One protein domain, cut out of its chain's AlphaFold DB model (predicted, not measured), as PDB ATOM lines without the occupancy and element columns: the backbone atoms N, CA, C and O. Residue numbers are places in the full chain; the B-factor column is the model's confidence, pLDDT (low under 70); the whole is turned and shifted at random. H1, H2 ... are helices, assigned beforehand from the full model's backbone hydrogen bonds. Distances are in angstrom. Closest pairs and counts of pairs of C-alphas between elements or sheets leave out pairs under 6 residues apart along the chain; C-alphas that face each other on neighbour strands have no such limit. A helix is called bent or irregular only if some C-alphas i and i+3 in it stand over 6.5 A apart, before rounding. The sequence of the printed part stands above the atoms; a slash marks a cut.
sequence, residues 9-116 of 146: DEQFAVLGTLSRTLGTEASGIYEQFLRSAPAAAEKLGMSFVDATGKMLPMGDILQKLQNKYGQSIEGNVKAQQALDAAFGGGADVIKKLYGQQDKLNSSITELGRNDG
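AT A GLANCE: This is residues 9 to 116 of the 146 residues of the protein "Putative tail tape measure protein from bacteriophage origin" of Escherichia coli (UniProt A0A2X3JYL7). A long helix, H1, folds at a bend, and its longer arm H1b crosses the short arm H3b, which lies near the middle; H3a turns away from H3b, H4 packs on the first arm H1a, and H2 is near the far end of H3b. The printed part has 108 residues with four named helices, H1 H2 H3 H4 along the chain, and no named strand: all helix, packing mostly crossed. It is compact, with a radius of gyration of the C-alphas of 13.4 A, spanning 40 by 35 by 25 A.

IN THESE COORDINATES: H1, residues 9 to 44, starts with C-alpha 9 at (151.605, 125.225, 155.911). By its hydrogen bonds it was assigned as one helix, but it is bent, C-alphas 21 and 24 being 9.4 A apart: H1a is residues 9 to 21, 19.1 A; H1b is residues 24 to 44, 29.0 A. H1b is irregular, C-alphas 35 and 38 being 7.1 A apart, with a kink of 56 degrees near residue 38. H2 is residues 58 to 69, 16.2 A. H3, residues 77 to 97, also assigned as one helix by its hydrogen bonds, is bent, with C-alphas 86 and 89 9.5 A apart: H3a is residues 77 to 86, 14.1 A; H3b is residues 89 to 97, 14.2 A. H4, residues 101 to 111, 15.2 A, ends with C-alpha 111 at (145.542, 120.350, 157.694).

HOW THE PARTS SIT: H1b touches H3b, about perpendicular at 81 degrees, closest at the C-alphas of Phe 33 and Gly 90, 3.8 A. H1a touches H4 at a steep tilt of 63 degrees, opposite ways, closest at C-alphas 13 and 108, 5.4 A. H2 is close to but not clearly touching H3b, with C-alphas 62 and 94 closest at 7.1 A. Every O i to N i+4 pair is within hydrogen-bond range in H2, H3a and H4, against 8 of 9 in H1a, 14 of 17 in H1b and 3 of 5 in H3b.

THE WHOLE: The C-alphas farthest apart, of Lys 78 and Asn 114, are 42.0 A apart. The printed part has no cut; H1 to H2 is a long link, residues 45 to 57. The pLDDT is under 70 at residues 9, 53, 105 and 107 to 116.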
ATOM      1  N   ASP A   9     152.465 126.232 155.291       69.44
ATOM      2  CA  ASP A   9     151.605 125.225 155.911       69.44
ATOM      3  C   ASP A   9     151.802 125.113 157.431       69.44
ATOM      4  O   ASP A   9     150.829 125.056 158.183       69.44
ATOM      5  N   GLU A  10     153.045 125.127 157.918       75.94
ATOM      6  CA  GLU A  10     153.318 125.058 159.352       75.94
ATOM      7  C   GLU A  10     153.004 126.378 160.062       75.94
ATOM      8  O   GLU A  10     152.454 126.362 161.166       75.94
ATOM      9  N   GLN A  11     153.241 127.522 159.415       78.19
ATOM     10  CA  GLN A  11     152.786 128.808 159.952       78.19
ATOM     11  C   GLN A  11     151.258 128.822 160.102       78.19
ATOM     12  O   GLN A  11     150.747 129.218 161.151       78.19
ATOM     13  N   PHE A  12     150.521 128.306 159.113       78.50
ATOM     14  CA  PHE A  12     149.069 128.153 159.209       78.50
ATOM     15  C   PHE A  12     148.638 127.154 160.282       78.50
ATOM     16  O   PHE A  12     147.659 127.408 160.982       78.50
ATOM     17  N   ALA A  13     149.357 126.048 160.467       79.62
ATOM     18  CA  ALA A  13     149.033 125.072 161.500       79.62
ATOM     19  C   ALA A  13     149.223 125.619 162.920       79.62
ATOM     20  O   ALA A  13     148.367 125.425 163.794       79.62
ATOM     21  N   VAL A  14     150.310 126.362 163.140       84.44
ATOM     22  CA  VAL A  14     150.558 127.070 164.399       84.44
ATOM     23  C   VAL A  14     149.482 128.129 164.624       84.44
ATOM     24  O   VAL A  14     148.870 128.158 165.692       84.44
ATOM     25  N   LEU A  15     149.173 128.943 163.612       84.38
ATOM     26  CA  LEU A  15     148.143 129.979 163.707       84.38
ATOM     27  C   LEU A  15     146.743 129.406 163.940       84.38
ATOM     28  O   LEU A  15     146.004 129.946 164.761       84.38
ATOM     29  N   GLY A  16     146.373 128.303 163.290       80.69
ATOM     30  CA  GLY A  16     145.095 127.622 163.509       80.69
ATOM     31  C   GLY A  16     144.986 127.047 164.922       80.69
ATOM     32  O   GLY A  16     143.930 127.115 165.554       80.69
ATOM     33  N   THR A  17     146.100 126.554 165.465       82.94
ATOM     34  CA  THR A  17     146.178 126.089 166.854       82.94
ATOM     35  C   THR A  17     146.029 127.236 167.839       82.94
ATOM     36  O   THR A  17     145.178 127.162 168.725       82.94
ATOM     37  N   LEU A  18     146.776 128.322 167.646       84.62
ATOM     38  CA  LEU A  18     146.690 129.513 168.483       84.62
ATOM     39  C   LEU A  18     145.306 130.171 168.399       84.62
ATOM     40  O   LEU A  18     144.753 130.522 169.435       84.62
ATOM     41  N   SER A  19     144.706 130.280 167.210       82.50
ATOM     42  CA  SER A  19     143.394 130.920 166.991       82.50
ATOM     43  C   SER A  19     142.262 130.239 167.755       82.50
ATOM     44  O   SER A  19     141.335 130.913 168.194       82.50
ATOM     45  N   ARG A  20     142.339 128.922 167.992       81.56
ATOM     46  CA  ARG A  20     141.352 128.214 168.828       81.56
ATOM     47  C   ARG A  20     141.350 128.675 170.287       81.56
ATOM     48  O   ARG A  20     140.350 128.494 170.969       81.56
ATOM     49  N   THR A  21     142.447 129.261 170.766       80.31
ATOM     50  CA  THR A  21     142.589 129.736 172.152       80.31
ATOM     51  C   THR A  21     142.643 131.261 172.255       80.31
ATOM     52  O   THR A  21     142.176 131.820 173.238       80.31
ATOM     53  N   LEU A  22     143.240 131.932 171.272       78.25
ATOM     54  CA  LEU A  22     143.488 133.378 171.242       78.25
ATOM     55  C   LEU A  22     142.527 134.142 170.326       78.25
ATOM     56  O   LEU A  22     142.552 135.370 170.295       78.25
ATOM     57  N   GLY A  23     141.694 133.444 169.553       81.75
ATOM     58  CA  GLY A  23     140.777 134.078 168.614       81.75
ATOM     59  C   GLY A  23     141.516 134.990 167.636       81.75
ATOM     60  O   GLY A  23     142.446 134.569 166.951       81.75
ATOM     61  N   THR A  24     141.100 136.253 167.576       82.06
ATOM     62  CA  THR A  24     141.648 137.262 166.658       82.06
ATOM     63  C   THR A  24     143.048 137.753 167.028       82.06
ATOM     64  O   THR A  24     143.706 138.355 166.186       82.06
ATOM     65  N   GLU A  25     143.527 137.494 168.246       83.31
ATOM     66  CA  GLU A  25     144.850 137.946 168.705       83.31
ATOM     67  C   GLU A  25     145.988 137.011 168.269       83.31
ATOM     68  O   GLU A  25     147.163 137.371 168.348       83.31
ATOM     69  N   ALA A  26     145.653 135.813 167.776       85.25
ATOM     70  CA  ALA A  26     146.621 134.774 167.437       85.25
ATOM     71  C   ALA A  26     147.676 135.228 166.417       85.25
ATOM     72  O   ALA A  26     148.848 134.894 166.572       85.25
ATOM     73  N   SER A  27     147.277 136.001 165.402       83.56
ATOM     74  CA  SER A  27     148.193 136.505 164.372       83.56
ATOM     75  C   SER A  27     149.209 137.492 164.943       83.56
ATOM     76  O   SER A  27     150.405 137.329 164.717       83.56
ATOM     77  N   GLY A  28     148.755 138.469 165.733       86.88
ATOM     78  CA  GLY A  28     149.627 139.467 166.352       86.88
ATOM     79  C   GLY A  28     150.595 138.851 167.361       86.88
ATOM     80  O   GLY A  28     151.781 139.176 167.360       86.88
ATOM     81  N   ILE A  29     150.123 137.912 168.184       87.38
ATOM     82  CA  ILE A  29     150.964 137.209 169.164       87.38
ATOM     83  C   ILE A  29     151.989 136.297 168.463       87.38
ATOM     84  O   ILE A  29     153.148 136.236 168.876       87.38
ATOM     85  N   TYR A  30     151.612 135.639 167.359       89.44
ATOM     86  CA  TYR A  30     152.555 134.853 166.557       89.44
ATOM     87  C   TYR A  30     153.604 135.724 165.855       89.44
ATOM     88  O   TYR A  30     154.784 135.380 165.852       89.44
ATOM     89  N   GLU A  31     153.218 136.888 165.328       86.25
ATOM     90  CA  GLU A  31     154.174 137.845 164.764       86.25
ATOM     91  C   GLU A  31     155.175 138.327 165.826       86.25
ATOM     92  O   GLU A  31     156.381 138.378 165.570       86.25
ATOM     93  N   GLN A  32     154.702 138.634 167.038       90.00
ATOM     94  CA  GLN A  32     155.574 139.011 168.153       90.00
ATOM     95  C   GLN A  32     156.577 137.905 168.488       90.00
ATOM     96  O   GLN A  32     157.750 138.206 168.701       90.00
ATOM     97  N   PHE A  33     156.145 136.640 168.480       92.19
ATOM     98  CA  PHE A  33     157.040 135.496 168.633       92.19
ATOM     99  C   PHE A  33     158.112 135.452 167.535       92.19
ATOM    100  O   PHE A  33     159.296 135.353 167.851       92.19
ATOM    101  N   LEU A  34     157.732 135.576 166.258       88.38
ATOM    102  CA  LEU A  34     158.693 135.543 165.147       88.38
ATOM    103  C   LEU A  34     159.735 136.665 165.262       88.38
ATOM    104  O   LEU A  34     160.919 136.439 165.012       88.38
ATOM    105  N   ARG A  35     159.306 137.865 165.675       86.19
ATOM    106  CA  ARG A  35     160.185 139.025 165.884       86.19
ATOM    107  C   ARG A  35     161.118 138.854 167.082       86.19
ATOM    108  O   ARG A  35     162.261 139.296 167.010       86.19
ATOM    109  N   SER A  36     160.651 138.248 168.174       87.69
ATOM    110  CA  SER A  36     161.453 138.082 169.391       87.69
ATOM    111  C   SER A  36     162.332 136.832 169.382       87.69
ATOM    112  O   SER A  36     163.323 136.795 170.111       87.69
ATOM    113  N   ALA A  37     162.038 135.840 168.537       88.12
ATOM    114  CA  ALA A  37     162.748 134.564 168.492       88.12
ATOM    115  C   ALA A  37     164.282 134.675 168.337       88.12
ATOM    116  O   ALA A  37     164.968 133.957 169.065       88.12
ATOM    117  N   PRO A  38     164.863 135.557 167.494       83.12
ATOM    118  CA  PRO A  38     166.320 135.705 167.420       83.12
ATOM    119  C   PRO A  38     166.943 136.160 168.750       83.12
ATOM    120  O   PRO A  38     167.851 135.512 169.265       83.12
ATOM    121  N   ALA A  39     166.396 137.212 169.367       83.38
ATOM    122  CA  ALA A  39     166.878 137.718 170.654       83.38
ATOM    123  C   ALA A  39     166.617 136.730 171.805       83.38
ATOM    124  O   ALA A  39     167.405 136.620 172.746       83.38
ATOM    125  N   ALA A  40     165.512 135.985 171.736       90.56
ATOM    126  CA  ALA A  40     165.198 134.935 172.690       90.56
ATOM    127  C   ALA A  40     166.191 133.769 172.595       90.56
ATOM    128  O   ALA A  40     166.619 133.258 173.628       90.56
ATOM    129  N   ALA A  41     166.589 133.375 171.382       87.38
ATOM    130  CA  ALA A  41     167.597 132.343 171.157       87.38
ATOM    131  C   ALA A  41     168.915 132.714 171.861       87.38
ATOM    132  O   ALA A  41     169.433 131.924 172.650       87.38
ATOM    133  N   GLU A  42     169.380 133.955 171.686       86.31
ATOM    134  CA  GLU A  42     170.573 134.481 172.360       86.31
ATOM    135  C   GLU A  42     170.431 134.468 173.887       86.31
ATOM    136  O   GLU A  42     171.256 133.872 174.583       86.31
ATOM    137  N   LYS A  43     169.350 135.050 174.426       91.81
ATOM    138  CA  LYS A  43     169.096 135.105 175.879       91.81
ATOM    139  C   LYS A  43     169.008 133.726 176.526       91.81
ATOM    140  O   LYS A  43     169.379 133.553 177.686       91.81
ATOM    141  N   LEU A  44     168.489 132.742 175.798       93.06
ATOM    142  CA  LEU A  44     168.330 131.377 176.284       93.06
ATOM    143  C   LEU A  44     169.570 130.508 176.041       93.06
ATOM    144  O   LEU A  44     169.601 129.381 176.551       93.06
ATOM    145  N   GLY A  45     170.577 131.006 175.317       91.25
ATOM    146  CA  GLY A  45     171.745 130.230 174.904       91.25
ATOM    147  C   GLY A  45     171.365 129.062 173.990       91.25
ATOM    148  O   GLY A  45     171.862 127.952 174.161       91.25
ATOM    149  N   MET A  46     170.419 129.284 173.075       91.38
ATOM    150  CA  MET A  46     169.891 128.295 172.136       91.38
ATOM    151  C   MET A  46     170.041 128.776 170.691       91.38
ATOM    152  O   MET A  46     170.222 129.960 170.440       91.38
ATOM    153  N   SER A  47     169.891 127.858 169.732       86.75
ATOM    154  CA  SER A  47     169.628 128.219 168.335       86.75
ATOM    155  C   SER A  47     168.196 127.853 167.961       86.75
ATOM    156  O   SER A  47     167.801 126.689 168.107       86.75
ATOM    157  N   PHE A  48     167.446 128.833 167.454       87.12
ATOM    158  CA  PHE A  48     166.127 128.648 166.831       87.12
ATOM    159  C   PHE A  48     166.162 128.782 165.310       87.12
ATOM    160  O   PHE A  48     165.116 128.861 164.671       87.12
ATOM    161  N   VAL A  49     167.361 128.782 164.733       79.62
ATOM    162  CA  VAL A  49     167.581 128.726 163.291       79.62
ATOM    163  C   VAL A  49     168.421 127.502 162.931       79.62
ATOM    164  O   VAL A  49     169.206 127.009 163.751       79.62
ATOM    165  N   ASP A  50     168.240 126.990 161.718       77.62
ATOM    166  CA  ASP A  50     169.082 125.949 161.136       77.62
ATOM    167  C   ASP A  50     170.396 126.518 160.564       77.62
ATOM    168  O   ASP A  50     170.670 127.720 160.633       77.62
ATOM    169  N   ALA A  51     171.223 125.647 159.979       73.62
ATOM    170  CA  ALA A  51     172.517 126.014 159.396       73.62
ATOM    171  C   ALA A  51     172.428 127.022 158.229       73.62
ATOM    172  O   ALA A  51     173.437 127.608 157.851       73.62
ATOM    173  N   THR A  52     171.239 127.228 157.660       72.00
ATOM    174  CA  THR A  52     170.975 128.189 156.581       72.00
ATOM    175  C   THR A  52     170.414 129.519 157.096       72.00
ATOM    176  O   THR A  52     170.140 130.420 156.306       72.00
ATOM    177  N   GLY A  53     170.258 129.670 158.418       68.88
ATOM    178  CA  GLY A  53     169.678 130.860 159.049       68.88
ATOM    179  C   GLY A  53     168.148 130.890 159.012       68.88
ATOM    180  O   GLY A  53     167.536 131.912 159.323       68.88
ATOM    181  N   LYS A  54     167.515 129.777 158.638       75.25
ATOM    182  CA  LYS A  54     166.063 129.639 158.554       75.25
ATOM    183  C   LYS A  54     165.503 129.229 159.910       75.25
ATOM    184  O   LYS A  54     166.065 128.366 160.576       75.25
ATOM    185  N   MET A  55     164.394 129.845 160.322       82.06
ATOM    186  CA  MET A  55     163.747 129.507 161.590       82.06
ATOM    187  C   MET A  55     163.322 128.036 161.613       82.06
ATOM    188  O   MET A  55     162.775 127.524 160.635       82.06
ATOM    189  N   LEU A  56     163.587 127.380 162.739       87.12
ATOM    190  CA  LEU A  56     163.199 125.998 162.963       87.12
ATOM    191  C   LEU A  56     161.667 125.854 163.020       87.12
ATOM    192  O   LEU A  56     160.984 126.790 163.449       87.12
ATOM    193  N   PRO A  57     161.133 124.676 162.648       87.19
ATOM    194  CA  PRO A  57     159.761 124.280 162.952       87.19
ATOM    195  C   PRO A  57     159.397 124.561 164.414       87.19
ATOM    196  O   PRO A  57     160.224 124.406 165.319       87.19
ATOM    197  N   MET A  58     158.145 124.937 164.676       90.31
ATOM    198  CA  MET A  58     157.707 125.257 166.040       90.31
ATOM    199  C   MET A  58     157.847 124.038 166.961       90.31
ATOM    200  O   MET A  58     158.246 124.176 168.117       90.31
ATOM    201  N   GLY A  59     157.591 122.836 166.434       88.44
ATOM    202  CA  GLY A  59     157.807 121.582 167.159       88.44
ATOM    203  C   GLY A  59     159.251 121.419 167.651       88.44
ATOM    204  O   GLY A  59     159.469 121.068 168.811       88.44
ATOM    205  N   ASP A  60     160.233 121.767 166.818       90.19
ATOM    206  CA  ASP A  60     161.657 121.675 167.158       90.19
ATOM    207  C   ASP A  60     162.065 122.723 168.200       90.19
ATOM    208  O   ASP A  60     162.850 122.436 169.109       90.19
ATOM    209  N   ILE A  61     161.517 123.939 168.107       92.94
ATOM    210  CA  ILE A  61     161.727 124.994 169.109       92.94
ATOM    211  C   ILE A  61     161.183 124.537 170.467       92.94
ATOM    212  O   ILE A  61     161.891 124.608 171.475       92.94
ATOM    213  N   LEU A  62     159.960 124.003 170.497       93.38
ATOM    214  CA  LEU A  62     159.344 123.464 171.711       93.38
ATOM    215  C   LEU A  62     160.149 122.290 172.282       93.38
ATOM    216  O   LEU A  62     160.369 122.242 173.491       93.38
ATOM    217  N   GLN A  63     160.664 121.396 171.433       91.50
ATOM    218  CA  GLN A  63     161.516 120.289 171.871       91.50
ATOM    219  C   GLN A  63     162.809 120.793 172.529       91.50
ATOM    220  O   GLN A  63     163.211 120.293 173.580       91.50
ATOM    221  N   LYS A  64     163.461 121.815 171.958       93.56
ATOM    222  CA  LYS A  64     164.654 122.434 172.564       93.56
ATOM    223  C   LYS A  64     164.354 123.037 173.934       93.56
ATOM    224  O   LYS A  64     165.150 122.879 174.860       93.56
ATOM    225  N   LEU A  65     163.211 123.704 174.075       95.06
ATOM    226  CA  LEU A  65     162.784 124.276 175.348       95.06
ATOM    227  C   LEU A  65     162.481 123.189 176.385       95.06
ATOM    228  O   LEU A  65     162.939 123.307 177.520       95.06
ATOM    229  N   GLN A  66     161.816 122.101 175.989       93.00
ATOM    230  CA  GLN A  66     161.555 120.945 176.854       93.00
ATOM    231  C   GLN A  66     162.834 120.263 177.325       93.00
ATOM    232  O   GLN A  66     162.940 119.901 178.496       93.00
ATOM    233  N   ASN A  67     163.841 120.155 176.458       93.62
ATOM    234  CA  ASN A  67     165.143 119.615 176.843       93.62
ATOM    235  C   ASN A  67     165.824 120.465 177.931       93.62
ATOM    236  O   ASN A  67     166.580 119.924 178.734       93.62
ATOM    237  N   LYS A  68     165.559 121.781 177.986       94.50
ATOM    238  CA  LYS A  68     166.122 122.682 179.008       94.50
ATOM    239  C   LYS A  68     165.269 122.781 180.274       94.50
ATOM    240  O   LYS A  68     165.819 122.833 181.369       94.50
ATOM    241  N   TYR A  69     163.950 122.871 180.131       94.62
ATOM    242  CA  TYR A  69     163.038 123.227 181.224       94.62
ATOM    243  C   TYR A  69     162.148 122.080 181.707       94.62
ATOM    244  O   TYR A  69     161.438 122.247 182.700       94.62
ATOM    245  N   GLY A  70     162.219 120.920 181.054       92.12
ATOM    246  CA  GLY A  70     161.378 119.760 181.321       92.12
ATOM    247  C   GLY A  70     160.141 119.701 180.422       92.12
ATOM    248  O   GLY A  70     159.789 120.658 179.730       92.12
ATOM    249  N   GLN A  71     159.468 118.549 180.453       89.88
ATOM    250  CA  GLN A  71     158.281 118.250 179.635       89.88
ATOM    251  C   GLN A  71     157.086 119.168 179.938       89.88
ATOM    252  O   GLN A  71     156.252 119.409 179.072       89.88
ATOM    253  N   SER A  72     157.030 119.726 181.148       89.69
ATOM    254  CA  SER A  72     156.067 120.751 181.542       89.69
ATOM    255  C   SER A  72     156.786 121.905 182.232       89.69
ATOM    256  O   SER A  72     157.768 121.704 182.947       89.69
ATOM    257  N   ILE A  73     156.273 123.116 182.019       92.94
ATOM    258  CA  ILE A  73     156.671 124.330 182.748       92.94
ATOM    259  C   ILE A  73     155.600 124.773 183.750       92.94
ATOM    260  O   ILE A  73     155.748 125.814 184.396       92.94
ATOM    261  N   GLU A  74     154.518 124.005 183.896       90.50
ATOM    262  CA  GLU A  74     153.508 124.236 184.926       90.50
ATOM    263  C   GLU A  74     154.154 124.121 186.313       90.50
ATOM    264  O   GLU A  74     154.941 123.213 186.577       90.50
ATOM    265  N   GLY A  75     153.920 125.110 187.177       91.12
ATOM    266  CA  GLY A  75     154.607 125.224 188.471       91.12
ATOM    267  C   GLY A  75     156.098 125.600 188.392       91.12
ATOM    268  O   GLY A  75     156.679 125.993 189.403       91.12
ATOM    269  N   ASN A  76     156.727 125.572 187.211       94.06
ATOM    270  CA  ASN A  76     158.115 125.992 187.016       94.06
ATOM    271  C   ASN A  76     158.209 127.508 186.769       94.06
ATOM    272  O   ASN A  76     158.440 127.977 185.652       94.06
ATOM    273  N   VAL A  77     158.047 128.287 187.842       95.38
ATOM    274  CA  VAL A  77     158.059 129.762 187.801       95.38
ATOM    275  C   VAL A  77     159.338 130.314 187.161       95.38
ATOM    276  O   VAL A  77     159.275 131.258 186.377       95.38
ATOM    277  N   LYS A  78     160.497 129.697 187.428       96.12
ATOM    278  CA  LYS A  78     161.782 130.133 186.857       96.12
ATOM    279  C   LYS A  78     161.820 129.969 185.338       96.12
ATOM    280  O   LYS A  78     162.291 130.868 184.647       96.12
ATOM    281  N   ALA A  79     161.317 128.851 184.814       95.44
ATOM    282  CA  ALA A  79     161.229 128.644 183.371       95.44
ATOM    283  C   ALA A  79     160.266 129.642 182.721       95.44
ATOM    284  O   ALA A  79     160.608 130.245 181.708       95.44
ATOM    285  N   GLN A  80     159.100 129.874 183.328       95.44
ATOM    286  CA  GLN A  80     158.128 130.843 182.816       95.44
ATOM    287  C   GLN A  80     158.714 132.261 182.757       95.44
ATOM    288  O   GLN A  80     158.626 132.903 181.716       95.44
ATOM    289  N   GLN A  81     159.403 132.701 183.816       96.69
ATOM    290  CA  GLN A  81     160.089 133.997 183.852       96.69
ATOM    291  C   GLN A  81     161.214 134.098 182.819       96.69
ATOM    292  O   GLN A  81     161.376 135.139 182.187       96.69
ATOM    293  N   ALA A  82     161.988 133.027 182.623       96.50
ATOM    294  CA  ALA A  82     163.030 133.000 181.604       96.50
ATOM    295  C   ALA A  82     162.441 133.134 180.191       96.50
ATOM    296  O   ALA A  82     163.002 133.845 179.361       96.50
ATOM    297  N   LEU A  83     161.300 132.488 179.927       96.44
ATOM    298  CA  LEU A  83     160.577 132.616 178.662       96.44
ATOM    299  C   LEU A  83     160.016 134.028 178.466       96.44
ATOM    300  O   LEU A  83     160.200 134.590 177.390       96.44
ATOM    301  N   ASP A  84     159.415 134.628 179.495       96.50
ATOM    302  CA  ASP A  84     158.909 136.008 179.438       96.50
ATOM    303  C   ASP A  84     160.031 137.014 179.180       96.50
ATOM    304  O   ASP A  84     159.926 137.875 178.309       96.50
ATOM    305  N   ALA A  85     161.154 136.868 179.885       96.06
ATOM    306  CA  ALA A  85     162.319 137.720 179.696       96.06
ATOM    307  C   ALA A  85     162.943 137.559 178.301       96.06
ATOM    308  O   ALA A  85     163.505 138.517 177.756       96.06
ATOM    309  N   ALA A  86     162.875 136.355 177.729       95.06
ATOM    310  CA  ALA A  86     163.424 136.045 176.417       95.06
ATOM    311  C   ALA A  86     162.534 136.555 175.277       95.06
ATOM    312  O   ALA A  86     163.020 137.268 174.403       95.06
ATOM    313  N   PHE A  87     161.244 136.221 175.306       93.75
ATOM    314  CA  PHE A  87     160.322 136.425 174.188       93.75
ATOM    315  C   PHE A  87     159.391 137.637 174.340       93.75
ATOM    316  O   PHE A  87     158.744 138.016 173.358       93.75
ATOM    317  N   GLY A  88     159.292 138.246 175.527       93.50
ATOM    318  CA  GLY A  88     158.305 139.291 175.807       93.50
ATOM    319  C   GLY A  88     156.881 138.788 175.550       93.50
ATOM    320  O   GLY A  88     156.555 137.657 175.901       93.50
ATOM    321  N   GLY A  89     156.054 139.581 174.859       88.38
ATOM    322  CA  GLY A  89     154.694 139.170 174.464       88.38
ATOM    323  C   GLY A  89     154.640 137.909 173.584       88.38
ATOM    324  O   GLY A  89     153.654 137.179 173.600       88.38
ATOM    325  N   GLY A  90     155.736 137.565 172.895       91.12
ATOM    326  CA  GLY A  90     155.849 136.312 172.142       91.12
ATOM    327  C   GLY A  90     155.935 135.052 173.017       91.12
ATOM    328  O   GLY A  90     155.782 133.943 172.504       91.12
ATOM    329  N   ALA A  91     156.163 135.192 174.330       94.50
ATOM    330  CA  ALA A  91     156.235 134.063 175.259       94.50
ATOM    331  C   ALA A  91     154.905 133.300 175.339       94.50
ATOM    332  O   ALA A  91     154.904 132.090 175.575       94.50
ATOM    333  N   ASP A  92     153.785 133.978 175.081       92.06
ATOM    334  CA  ASP A  92     152.453 133.380 175.112       92.06
ATOM    335  C   ASP A  92     152.266 132.301 174.043       92.06
ATOM    336  O   ASP A  92     151.584 131.308 174.303       92.06
ATOM    337  N   VAL A  93     152.917 132.432 172.877       92.50
ATOM    338  CA  VAL A  93     152.944 131.364 171.861       92.50
ATOM    339  C   VAL A  93     153.563 130.108 172.452       92.50
ATOM    340  O   VAL A  93     152.951 129.041 172.437       92.50
ATOM    341  N   ILE A  94     154.765 130.249 173.013       94.50
ATOM    342  CA  ILE A  94     155.512 129.134 173.583       94.50
ATOM    343  C   ILE A  94     154.728 128.498 174.721       94.50
ATOM    344  O   ILE A  94     154.539 127.291 174.706       94.50
ATOM    345  N   LYS A  95     154.237 129.291 175.677       92.31
ATOM    346  CA  LYS A  95     153.511 128.794 176.852       92.31
ATOM    347  C   LYS A  95     152.223 128.066 176.479       92.31
ATOM    348  O   LYS A  95     151.926 127.035 177.070       92.31
ATOM    349  N   LYS A  96     151.471 128.570 175.494       89.00
ATOM    350  CA  LYS A  96     150.235 127.922 175.033       89.00
ATOM    351  C   LYS A  96     150.517 126.624 174.304       89.00
ATOM    352  O   LYS A  96     149.770 125.671 174.480       89.00
ATOM    353  N   LEU A  97     151.568 126.577 173.495       89.00
ATOM    354  CA  LEU A  97     151.929 125.362 172.771       89.00
ATOM    355  C   LEU A  97     152.719 124.372 173.641       89.00
ATOM    356  O   LEU A  97     152.781 123.188 173.313       89.00
ATOM    357  N   TYR A  98     153.272 124.825 174.769       87.00
ATOM    358  CA  TYR A  98     154.007 123.994 175.714       87.00
ATOM    359  C   TYR A  98     153.119 122.861 176.234       87.00
ATOM    360  O   TYR A  98     152.039 123.096 176.770       87.00
ATOM    361  N   GLY A  99     153.560 121.615 176.051       74.75
ATOM    362  CA  GLY A  99     152.781 120.434 176.432       74.75
ATOM    363  C   GLY A  99     151.552 120.162 175.549       74.75
ATOM    364  O   GLY A  99     150.823 119.212 175.809       74.75
ATOM    365  N   GLN A 100     151.320 120.946 174.488       75.50
ATOM    366  CA  GLN A 100     150.272 120.701 173.486       75.50
ATOM    367  C   GLN A 100     150.832 120.116 172.181       75.50
ATOM    368  O   GLN A 100     150.176 120.196 171.141       75.50
ATOM    369  N   GLN A 101     152.025 119.513 172.226       70.94
ATOM    370  CA  GLN A 101     152.708 118.953 171.058       70.94
ATOM    371  C   GLN A 101     151.813 117.980 170.281       70.94
ATOM    372  O   GLN A 101     151.709 118.082 169.064       70.94
ATOM    373  N   ASP A 102     151.092 117.101 170.982       71.25
ATOM    374  CA  ASP A 102     150.189 116.132 170.351       71.25
ATOM    375  C   ASP A 102     149.038 116.814 169.605       71.25
ATOM    376  O   ASP A 102     148.670 116.403 168.504       71.25
ATOM    377  N   LYS A 103     148.497 117.908 170.157       72.44
ATOM    378  CA  LYS A 103     147.451 118.709 169.503       72.44
ATOM    379  C   LYS A 103     148.000 119.478 168.308       72.44
ATOM    380  O   LYS A 103     147.322 119.558 167.285       72.44
ATOM    381  N   LEU A 104     149.210 120.024 168.419       72.94
ATOM    382  CA  LEU A 104     149.889 120.703 167.318       72.94
ATOM    383  C   LEU A 104     150.160 119.720 166.169       72.94
ATOM    384  O   LEU A 104     149.751 119.982 165.041       72.94
ATOM    385  N   ASN A 105     150.730 118.552 166.468       69.94
ATOM    386  CA  ASN A 105     151.003 117.485 165.502       69.94
ATOM    387  C   ASN A 105     149.718 116.955 164.849       69.94
ATOM    388  O   ASN A 105     149.675 116.764 163.632       69.94
ATOM    389  N   SER A 106     148.650 116.776 165.633       70.75
ATOM    390  CA  SER A 106     147.333 116.387 165.107       70.75
ATOM    391  C   SER A 106     146.775 117.457 164.172       70.75
ATOM    392  O   SER A 106     146.289 117.137 163.096       70.75
ATOM    393  N   SER A 107     146.926 118.736 164.524       67.12
ATOM    394  CA  SER A 107     146.454 119.856 163.701       67.12
ATOM    395  C   SER A 107     147.217 119.980 162.386       67.12
ATOM    396  O   SER A 107     146.606 120.221 161.351       67.12
ATOM    397  N   ILE A 108     148.537 119.781 162.411       65.44
ATOM    398  CA  ILE A 108     149.374 119.720 161.203       65.44
ATOM    399  C   ILE A 108     148.916 118.557 160.309       65.44
ATOM    400  O   ILE A 108     148.729 118.729 159.107       65.44
ATOM    401  N   THR A 109     148.665 117.389 160.905       66.62
ATOM    402  CA  THR A 109     148.204 116.190 160.188       66.62
ATOM    403  C   THR A 109     146.808 116.375 159.583       66.62
ATOM    404  O   THR A 109     146.568 115.966 158.448       66.62
ATOM    405  N   GLU A 110     145.886 117.003 160.315       65.25
ATOM    406  CA  GLU A 110     144.533 117.323 159.849       65.25
ATOM    407  C   GLU A 110     144.545 118.338 158.705       65.25
ATOM    408  O   GLU A 110     143.812 118.159 157.739       65.25
ATOM    409  N   LEU A 111     145.391 119.370 158.774       57.91
ATOM    410  CA  LEU A 111     145.542 120.350 157.694       57.91
ATOM    411  C   LEU A 111     146.182 119.740 156.440       57.91
ATOM    412  O   LEU A 111     145.844 120.133 155.326       57.91
ATOM    413  N   GLY A 112     147.057 118.746 156.603       55.22
ATOM    414  CA  GLY A 112     147.620 117.983 155.488       55.22
ATOM    415  C   GLY A 112     146.612 117.068 154.776       55.22
ATOM    416  O   GLY A 112     146.892 116.588 153.679       55.22
ATOM    417  N   ARG A 113     145.431 116.817 155.362       52.44
ATOM    418  CA  ARG A 113     144.336 116.051 154.744       52.44
ATOM    419  C   ARG A 113     143.263 117.029 154.249       52.44
ATOM    420  O   ARG A 113     142.942 117.964 154.961       52.44
ATOM    421  N   ASN A 114     142.727 116.803 153.043       49.53
ATOM    422  CA  ASN A 114     141.661 117.505 152.277       49.53
ATOM    423  C   ASN A 114     140.813 118.660 152.894       49.53
ATOM    424  O   ASN A 114     140.380 119.526 152.139       49.53
ATOM    425  N   ASP A 115     140.571 118.726 154.206       52.03
ATOM    426  CA  ASP A 115     139.880 119.819 154.912       52.03
ATOM    427  C   ASP A 115     140.763 121.054 155.180       52.03
ATOM    428  O   ASP A 115     140.250 122.145 155.454       52.03
ATOM    429  N   GLY A 116     142.092 120.919 155.084       52.97
ATOM    430  CA  GLY A 116     143.023 122.023 155.324       52.97
ATOM    431  C   GLY A 116     142.904 123.175 154.331       52.97
ATOM    432  O   GLY A 116     143.043 124.327 154.726       52.97
TER     433      GLY A 116